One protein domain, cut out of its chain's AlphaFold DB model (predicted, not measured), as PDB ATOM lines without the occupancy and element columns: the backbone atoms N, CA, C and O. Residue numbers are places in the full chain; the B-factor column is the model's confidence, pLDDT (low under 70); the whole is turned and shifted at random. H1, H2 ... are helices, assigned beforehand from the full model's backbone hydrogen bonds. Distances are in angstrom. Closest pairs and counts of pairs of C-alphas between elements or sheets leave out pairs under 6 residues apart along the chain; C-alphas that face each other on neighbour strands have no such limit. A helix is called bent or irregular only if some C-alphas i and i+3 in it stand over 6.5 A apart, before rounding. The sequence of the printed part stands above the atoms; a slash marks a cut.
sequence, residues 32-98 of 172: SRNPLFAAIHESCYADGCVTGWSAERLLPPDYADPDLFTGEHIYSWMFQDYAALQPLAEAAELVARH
ATOM      1  N   SER A  32     228.278 208.487 233.151       90.62
ATOM      2  CA  SER A  32     229.207 209.589 232.862       90.62
ATOM      3  C   SER A  32     230.674 209.168 232.925       90.62
ATOM      4  O   SER A  32     231.509 209.713 232.203       90.62
ATOM      5  N   ARG A  33     230.992 208.178 233.764       92.50
ATOM      6  CA  ARG A  33     232.348 207.650 233.933       92.50
ATOM      7  C   ARG A  33     232.578 206.370 233.140       92.50
ATOM      8  O   ARG A  33     233.699 206.128 232.698       92.50
ATOM      9  N   ASN A  34     231.537 205.556 232.975       92.31
ATOM     10  CA  ASN A  34     231.642 204.215 232.405       92.31
ATOM     11  C   ASN A  34     230.657 204.004 231.233       92.31
ATOM     12  O   ASN A  34     229.887 203.048 231.256       92.31
ATOM     13  N   PRO A  35     230.659 204.846 230.181       94.25
ATOM     14  CA  PRO A  35     229.652 204.765 229.115       94.25
ATOM     15  C   PRO A  35     229.768 203.480 228.278       94.25
ATOM     16  O   PRO A  35     228.785 203.011 227.710       94.25
ATOM     17  N   LEU A  36     230.961 202.868 228.243       94.75
ATOM     18  CA  LEU A  36     231.177 201.589 227.568       94.75
ATOM     19  C   LEU A  36     230.350 200.464 228.195       94.75
ATOM     20  O   LEU A  36     229.886 199.606 227.455       94.75
ATOM     21  N   PHE A  37     230.148 200.486 229.521       94.00
ATOM     22  CA  PHE A  37     229.329 199.490 230.213       94.00
ATOM     23  C   PHE A  37     227.946 199.414 229.574       94.00
ATOM     24  O   PHE A  37     227.575 198.351 229.094       94.00
ATOM     25  N   ALA A  38     227.255 200.552 229.439       95.38
ATOM     26  CA  ALA A  38     225.941 200.607 228.808       95.38
ATOM     27  C   ALA A  38     225.969 200.111 227.352       95.38
ATOM     28  O   ALA A  38     225.087 199.368 226.935       95.38
ATOM     29  N   ALA A  39     226.995 200.487 226.579       95.69
ATOM     30  CA  ALA A  39     227.079 200.157 225.153       95.69
ATOM     31  C   ALA A  39     227.256 198.657 224.870       95.69
ATOM     32  O   ALA A  39     226.823 198.191 223.819       95.69
ATOM     33  N   ILE A  40     227.891 197.910 225.780       95.31
ATOM     34  CA  ILE A  40     228.144 196.471 225.596       95.31
ATOM     35  C   ILE A  40     227.322 195.581 226.530       95.31
ATOM     36  O   ILE A  40     227.384 194.362 226.372       95.31
ATOM     37  N   HIS A  41     226.574 196.168 227.471       95.00
ATOM     38  CA  HIS A  41     225.897 195.472 228.567       95.00
ATOM     39  C   HIS A  41     225.077 194.274 228.094       95.00
ATOM     40  O   HIS A  41     225.239 193.169 228.584       95.00
ATOM     41  N   GLU A  42     224.221 194.474 227.097       94.75
ATOM     42  CA  GLU A  42     223.402 193.390 226.565       94.75
ATOM     43  C   GLU A  42     224.237 192.383 225.760       94.75
ATOM     44  O   GLU A  42     224.090 191.169 225.900       94.75
ATOM     45  N   SER A  43     225.138 192.887 224.914       94.88
ATOM     46  CA  SER A  43     225.919 192.057 223.994       94.88
ATOM     47  C   SER A  43     226.886 191.099 224.690       94.88
ATOM     48  O   SER A  43     227.243 190.076 224.109       94.88
ATOM     49  N   CYS A  44     227.294 191.387 225.932       94.06
ATOM     50  CA  CYS A  44     228.196 190.508 226.674       94.06
ATOM     51  C   CYS A  44     227.544 189.168 227.067       94.06
ATOM     52  O   CYS A  44     228.266 188.220 227.369       94.06
ATOM     53  N   TYR A  45     226.211 189.068 226.985       93.25
ATOM     54  CA  TYR A  45     225.440 187.841 227.202       93.25
ATOM     55  C   TYR A  45     225.080 187.096 225.903       93.25
ATOM     56  O   TYR A  45     224.383 186.083 225.946       93.25
ATOM     57  N   ALA A  46     225.506 187.587 224.734       95.94
ATOM     58  CA  ALA A  46     225.111 187.015 223.451       95.94
ATOM     59  C   ALA A  46     225.752 185.637 223.190       95.94
ATOM     60  O   ALA A  46     226.963 185.461 223.326       95.94
ATOM     61  N   ASP A  47     224.946 184.682 222.718       96.00
ATOM     62  CA  ASP A  47     225.397 183.361 222.266       96.00
ATOM     63  C   ASP A  47     224.610 182.932 221.018       96.00
ATOM     64  O   ASP A  47     223.487 182.438 221.099       96.00
ATOM     65  N   GLY A  48     225.187 183.151 219.832       96.94
ATOM     66  CA  GLY A  48     224.587 182.714 218.566       96.94
ATOM     67  C   GLY A  48     223.330 183.483 218.140       96.94
ATOM     68  O   GLY A  48     222.487 182.923 217.437       96.94
ATOM     69  N   CYS A  49     223.174 184.741 218.561       96.75
ATOM     70  CA  CYS A  49     221.978 185.543 218.305       96.75
ATOM     71  C   CYS A  49     222.294 187.007 217.952       96.75
ATOM     72  O   CYS A  49     223.412 187.493 218.117       96.75
ATOM     73  N   VAL A  50     221.276 187.716 217.461       97.88
ATOM     74  CA  VAL A  50     221.235 189.184 217.479       97.88
ATOM     75  C   VAL A  50     220.508 189.583 218.757       97.88
ATOM     76  O   VAL A  50     219.373 189.148 218.965       97.88
ATOM     77  N   THR A  51     221.138 190.382 219.617       96.50
ATOM     78  CA  THR A  51     220.548 190.729 220.917       96.50
ATOM     79  C   THR A  51     219.403 191.725 220.762       96.50
ATOM     80  O   THR A  51     218.289 191.438 221.199       96.50
ATOM     81  N   GLY A  52     219.628 192.813 220.019       97.19
ATOM     82  CA  GLY A  52     218.657 193.780 219.499       97.19
ATOM     83  C   GLY A  52     217.784 194.507 220.528       97.19
ATOM     84  O   GLY A  52     216.613 194.744 220.220       97.19
ATOM     85  N   TRP A  53     218.294 194.808 221.719       97.25
ATOM     86  CA  TRP A  53     217.513 195.373 222.826       97.25
ATOM     87  C   TRP A  53     216.523 194.351 223.415       97.25
ATOM     88  O   TRP A  53     215.340 194.633 223.580       97.25
ATOM     89  N   SER A  54     216.975 193.124 223.691       95.81
ATOM     90  CA  SER A  54     216.185 192.058 224.320       95.81
ATOM     91  C   SER A  54     215.563 192.493 225.642       95.81
ATOM     92  O   SER A  54     214.391 192.198 225.854       95.81
ATOM     93  N   ALA A  55     216.301 193.238 226.467       93.88
ATOM     94  CA  ALA A  55     215.803 193.809 227.717       93.88
ATOM     95  C   ALA A  55     214.549 194.667 227.497       93.88
ATOM     96  O   ALA A  55     213.571 194.554 228.228       93.88
ATOM     97  N   GLU A  56     214.575 195.508 226.461       95.31
ATOM     98  CA  GLU A  56     213.471 196.396 226.095       95.31
ATOM     99  C   GLU A  56     212.316 195.619 225.455       95.31
ATOM    100  O   GLU A  56     211.163 195.751 225.854       95.31
ATOM    101  N   ARG A  57     212.620 194.760 224.474       95.81
ATOM    102  CA  ARG A  57     211.612 194.013 223.705       95.81
ATOM    103  C   ARG A  57     210.845 192.988 224.534       95.81
ATOM    104  O   ARG A  57     209.725 192.643 224.166       95.81
ATOM    105  N   LEU A  58     211.489 192.419 225.551       94.81
ATOM    106  CA  LEU A  58     210.919 191.373 226.399       94.81
ATOM    107  C   LEU A  58     210.388 191.923 227.725       94.81
ATOM    108  O   LEU A  58     209.906 191.134 228.537       94.81
ATOM    109  N   LEU A  59     210.457 193.243 227.944       94.19
ATOM    110  CA  LEU A  59     209.952 193.869 229.157       94.19
ATOM    111  C   LEU A  59     208.445 193.581 229.306       94.19
ATOM    112  O   LEU A  59     207.668 193.915 228.404       94.19
ATOM    113  N   PRO A  60     208.003 192.957 230.414       94.38
ATOM    114  CA  PRO A  60     206.590 192.677 230.615       94.38
ATOM    115  C   PRO A  60     205.766 193.972 230.718       94.38
ATOM    116  O   PRO A  60     206.241 194.938 231.315       94.38
ATOM    117  N   PRO A  61     204.515 193.999 230.217       94.56
ATOM    118  CA  PRO A  61     203.672 195.197 230.258       94.56
ATOM    119  C   PRO A  61     203.445 195.780 231.656       94.56
ATOM    120  O   PRO A  61     203.238 196.984 231.775       94.56
ATOM    121  N   ASP A  62     203.499 194.952 232.704       94.94
ATOM    122  CA  ASP A  62     203.322 195.392 234.093       94.94
ATOM    123  C   ASP A  62     204.406 196.398 234.520       94.94
ATOM    124  O   ASP A  62     204.121 197.300 235.298       94.94
ATOM    125  N   TYR A  63     205.608 196.336 233.933       93.44
ATOM    126  CA  TYR A  63     206.696 197.303 234.155       93.44
ATOM    127  C   TYR A  63     206.469 198.664 233.472       93.44
ATOM    128  O   TYR A  63     207.357 199.513 233.468       93.44
ATOM    129  N   ALA A  64     205.288 198.897 232.888       89.62
ATOM    130  CA  ALA A  64     204.825 200.253 232.598       89.62
ATOM    131  C   ALA A  64     204.454 201.025 233.882       89.62
ATOM    132  O   ALA A  64     204.322 202.249 233.834       89.62
ATOM    133  N   ASP A  65     204.270 200.324 235.007       93.38
ATOM    134  CA  ASP A  65     204.140 200.923 236.332       93.38
ATOM    135  C   ASP A  65     205.493 201.514 236.782       93.38
ATOM    136  O   ASP A  65     206.466 200.765 236.912       93.38
ATOM    137  N   PRO A  66     205.588 202.838 237.022       84.38
ATOM    138  CA  PRO A  66     206.833 203.483 237.436       84.38
ATOM    139  C   PRO A  66     207.344 203.030 238.812       84.38
ATOM    140  O   PRO A  66     208.507 203.285 239.124       84.38
ATOM    141  N   ASP A  67     206.516 202.361 239.620       88.06
ATOM    142  CA  ASP A  67     206.923 201.832 240.924       88.06
ATOM    143  C   ASP A  67     207.687 200.495 240.805       88.06
ATOM    144  O   ASP A  67     208.283 200.024 241.780       88.06
ATOM    145  N   LEU A  68     207.706 199.872 239.617       90.50
ATOM    146  CA  LEU A  68     208.443 198.635 239.357       90.50
ATOM    147  C   LEU A  68     209.818 198.915 238.742       90.50
ATOM    148  O   LEU A  68     209.955 199.306 237.584       90.50
ATOM    149  N   PHE A  69     210.867 198.624 239.510       88.94
ATOM    150  CA  PHE A  69     212.248 198.752 239.051       88.94
ATOM    151  C   PHE A  69     212.701 197.540 238.239       88.94
ATOM    152  O   PHE A  69     212.414 196.393 238.580       88.94
ATOM    153  N   THR A  70     213.491 197.792 237.197       88.88
ATOM    154  CA  THR A  70     213.979 196.756 236.280       88.88
ATOM    155  C   THR A  70     215.405 196.293 236.591       88.88
ATOM    156  O   THR A  70     215.918 195.420 235.903       88.88
ATOM    157  N   GLY A  71     216.059 196.819 237.630       86.62
ATOM    158  CA  GLY A  71     217.451 196.479 237.954       86.62
ATOM    159  C   GLY A  71     218.450 197.129 236.986       86.62
ATOM    160  O   GLY A  71     218.330 198.312 236.686       86.62
ATOM    161  N   GLU A  72     219.432 196.368 236.495       86.19
ATOM    162  CA  GLU A  72     220.552 196.863 235.662       86.19
ATOM    163  C   GLU A  72     220.277 196.805 234.143       86.19
ATOM    164  O   GLU A  72     221.195 196.823 233.322       86.19
ATOM    165  N   HIS A  73     219.014 196.722 233.724       91.88
ATOM    166  CA  HIS A  73     218.692 196.681 232.297       91.88
ATOM    167  C   HIS A  73     219.056 197.996 231.587       91.88
ATOM    168  O   HIS A  73     218.803 199.091 232.087       91.88
ATOM    169  N   ILE A  74     219.620 197.872 230.382       94.69
ATOM    170  CA  ILE A  74     219.938 198.997 229.500       94.69
ATOM    171  C   ILE A  74     218.955 199.006 228.334       94.69
ATOM    172  O   ILE A  74     218.774 197.991 227.661       94.69
ATOM    173  N   TYR A  75     218.356 200.166 228.083       95.50
ATOM    174  CA  TYR A  75     217.385 200.373 227.013       95.50
ATOM    175  C   TYR A  75     217.909 201.334 225.952       95.50
ATOM    176  O   TYR A  75     218.743 202.201 226.230       95.50
ATOM    177  N   SER A  76     217.381 201.218 224.735       96.44
ATOM    178  CA  SER A  76     217.815 202.030 223.595       96.44
ATOM    179  C   SER A  76     217.608 203.532 223.840       96.44
ATOM    180  O   SER A  76     218.483 204.344 223.530       96.44
ATOM    181  N   TRP A  77     216.499 203.909 224.486       95.75
ATOM    182  CA  TRP A  77     216.178 205.298 224.828       95.75
ATOM    183  C   TRP A  77     217.192 205.937 225.790       95.75
ATOM    184  O   TRP A  77     217.389 207.150 225.753       95.75
ATOM    185  N   MET A  78     217.926 205.155 226.591       95.69
ATOM    186  CA  MET A  78     218.938 205.707 227.502       95.69
ATOM    187  C   MET A  78     220.073 206.403 226.738       95.69
ATOM    188  O   MET A  78     220.643 207.379 227.221       95.69
ATOM    189  N   PHE A  79     220.371 205.960 225.515       97.19
ATOM    190  CA  PHE A  79     221.343 206.620 224.638       97.19
ATOM    191  C   PHE A  79     220.827 207.935 224.044       97.19
ATOM    192  O   PHE A  79     221.610 208.692 223.476       97.19
ATOM    193  N   GLN A  80     219.534 208.222 224.169       95.94
ATOM    194  CA  GLN A  80     218.925 209.488 223.760       95.94
ATOM    195  C   GLN A  80     218.844 210.455 224.946       95.94
ATOM    196  O   GLN A  80     219.158 211.636 224.781       95.94
ATOM    197  N   ASP A  81     218.520 209.950 226.136       93.88
ATOM    198  CA  ASP A  81     218.263 210.780 227.317       93.88
ATOM    199  C   ASP A  81     219.531 211.131 228.103       93.88
ATOM    200  O   ASP A  81     219.718 212.272 228.534       93.88
ATOM    201  N   TYR A  82     220.447 210.176 228.277       93.69
ATOM    202  CA  TYR A  82     221.667 210.415 229.039       93.69
ATOM    203  C   TYR A  82     222.715 211.074 228.144       93.69
ATOM    204  O   TYR A  82     223.313 210.431 227.280       93.69
ATOM    205  N   ALA A  83     223.014 212.348 228.404       93.38
ATOM    206  CA  ALA A  83     223.997 213.122 227.638       93.38
ATOM    207  C   ALA A  83     225.373 212.432 227.527       93.38
ATOM    208  O   ALA A  83     226.051 212.549 226.510       93.38
ATOM    209  N   ALA A  84     225.779 211.676 228.552       93.44
ATOM    210  CA  ALA A  84     227.024 210.907 228.541       93.44
ATOM    211  C   ALA A  84     227.023 209.717 227.562       93.44
ATOM    212  O   ALA A  84     228.091 209.283 227.133       93.44
ATOM    213  N   LEU A  85     225.845 209.187 227.224       96.75
ATOM    214  CA  LEU A  85     225.674 208.043 226.331       96.75
ATOM    215  C   LEU A  85     225.396 208.462 224.883       96.75
ATOM    216  O   LEU A  85     225.753 207.718 223.973       96.75
ATOM    217  N   GLN A  86     224.844 209.659 224.654       97.06
ATOM    218  CA  GLN A  86     224.524 210.180 223.316       97.06
ATOM    219  C   GLN A  86     225.644 210.016 222.271       97.06
ATOM    220  O   GLN A  86     225.342 209.578 221.159       97.06
ATOM    221  N   PRO A  87     226.935 210.275 222.577       96.75
ATOM    222  CA  PRO A  87     228.008 210.079 221.599       96.75
ATOM    223  C   PRO A  87     228.178 208.628 221.121       96.75
ATOM    224  O   PRO A  87     228.793 208.401 220.082       96.75
ATOM    225  N   LEU A  88     227.667 207.648 221.874       97.38
ATOM    226  CA  LEU A  88     227.744 206.222 221.561       97.38
ATOM    227  C   LEU A  88     226.452 205.662 220.950       97.38
ATOM    228  O   LEU A  88     226.431 204.478 220.628       97.38
ATOM    229  N   ALA A  89     225.400 206.466 220.765       97.62
ATOM    230  CA  ALA A  89     224.081 205.977 220.349       97.62
ATOM    231  C   ALA A  89     224.117 205.156 219.045       97.62
ATOM    232  O   ALA A  89     223.590 204.047 218.990       97.62
ATOM    233  N   GLU A  90     224.797 205.658 218.009       98.12
ATOM    234  CA  GLU A  90     224.934 204.935 216.736       98.12
ATOM    235  C   GLU A  90     225.729 203.631 216.902       98.12
ATOM    236  O   GLU A  90     225.352 202.592 216.363       98.12
ATOM    237  N   ALA A  91     226.807 203.660 217.691       97.75
ATOM    238  CA  ALA A  91     227.617 202.477 217.956       97.75
ATOM    239  C   ALA A  91     226.827 201.410 218.730       97.75
ATOM    240  O   ALA A  91     226.907 200.233 218.390       97.75
ATOM    241  N   ALA A  92     226.040 201.817 219.727       97.94
ATOM    242  CA  ALA A  92     225.200 200.917 220.506       97.94
ATOM    243  C   ALA A  92     224.134 200.243 219.626       97.94
ATOM    244  O   ALA A  92     223.933 199.035 219.722       97.94
ATOM    245  N   GLU A  93     223.536 200.976 218.681       97.94
ATOM    246  CA  GLU A  93     222.588 200.404 217.717       97.94
ATOM    247  C   GLU A  93     223.252 199.391 216.768       97.94
ATOM    248  O   GLU A  93     222.685 198.335 216.473       97.94
ATOM    249  N   LEU A  94     224.477 199.669 216.306       98.25
ATOM    250  CA  LEU A  94     225.250 198.717 215.499       98.25
ATOM    251  C   LEU A  94     225.581 197.442 216.287       98.25
ATOM    252  O   LEU A  94     225.474 196.344 215.740       98.25
ATOM    253  N   VAL A  95     225.959 197.586 217.559       97.88
ATOM    254  CA  VAL A  95     226.242 196.468 218.473       97.88
ATOM    255  C   VAL A  95     224.984 195.633 218.720       97.88
ATOM    256  O   VAL A  95     225.038 194.409 218.590       97.88
ATOM    257  N   ALA A  96     223.842 196.269 218.986       97.75
ATOM    258  CA  ALA A  96     222.571 195.585 219.219       97.75
ATOM    259  C   ALA A  96     222.105 194.781 217.991       97.75
ATOM    260  O   ALA A  96     221.518 193.710 218.130       97.75
ATOM    261  N   ARG A  97     222.394 195.255 216.770       98.00
ATOM    262  CA  ARG A  97     222.063 194.556 215.512       98.00
ATOM    263  C   ARG A  97     223.103 193.529 215.071       98.00
ATOM    264  O   ARG A  97     222.884 192.839 214.072       98.00
ATOM    265  N   HIS A  98     224.233 193.434 215.764       98.25
ATOM    266  CA  HIS A  98     225.294 192.511 215.397       98.25
ATOM    267  C   HIS A  98     224.849 191.057 215.599       98.25
ATOM    268  O   HIS A  98     224.278 190.704 216.628       98.25
TER     269      HIS A  98
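Overview. This is residues 32 to 98 of the 172 residues of an uncharacterized protein of Thermoleophilia bacterium (UniProt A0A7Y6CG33). H5 and the shorter H1 lie side by side as a base, with H4 at one corner; beyond them the chain runs out through H2 and folds back after H3. Residues 60 to 69, including H3, stick out. The 67 printed residues have five named helices, H1 to H5 in order, holding under half of them: all helix, no named strand. The whole is compact, radius of gyration of the C-alphas 12.2 A, and flat, 31 by 30 by 16 A.

Arrangement. H5, residues 86 to 96, touches H1, residues 35 to 40, the same way at a shallow tilt of 14 degrees; their closest C-alphas, of Ala 39 and Ala 92, are 5.1 A apart. H4, residues 78 to 81, touches H5 only at the corner, closest C-alphas Phe 79 and Gln 86, 5.0 A. H2, residues 54 to 57, and H3, residues 61 to 64, touch no helix. Each O i to N i+4 pair is within hydrogen-bond range in H1, 5 of 7 in H5.

Along the chain. H1 begins at C-alpha 35 (229.652, 204.765, 229.115). H5, 15.3 A long, is irregular, C-alphas 87 and 90 being 7.7 A apart; it ends at C-alpha 96 (222.571, 195.585, 219.219).

Size, cuts and confidence. The printed part has no cut. Links H1 to H2 and H3 to H4 are long. No printed residue is under 70 in pLDDT.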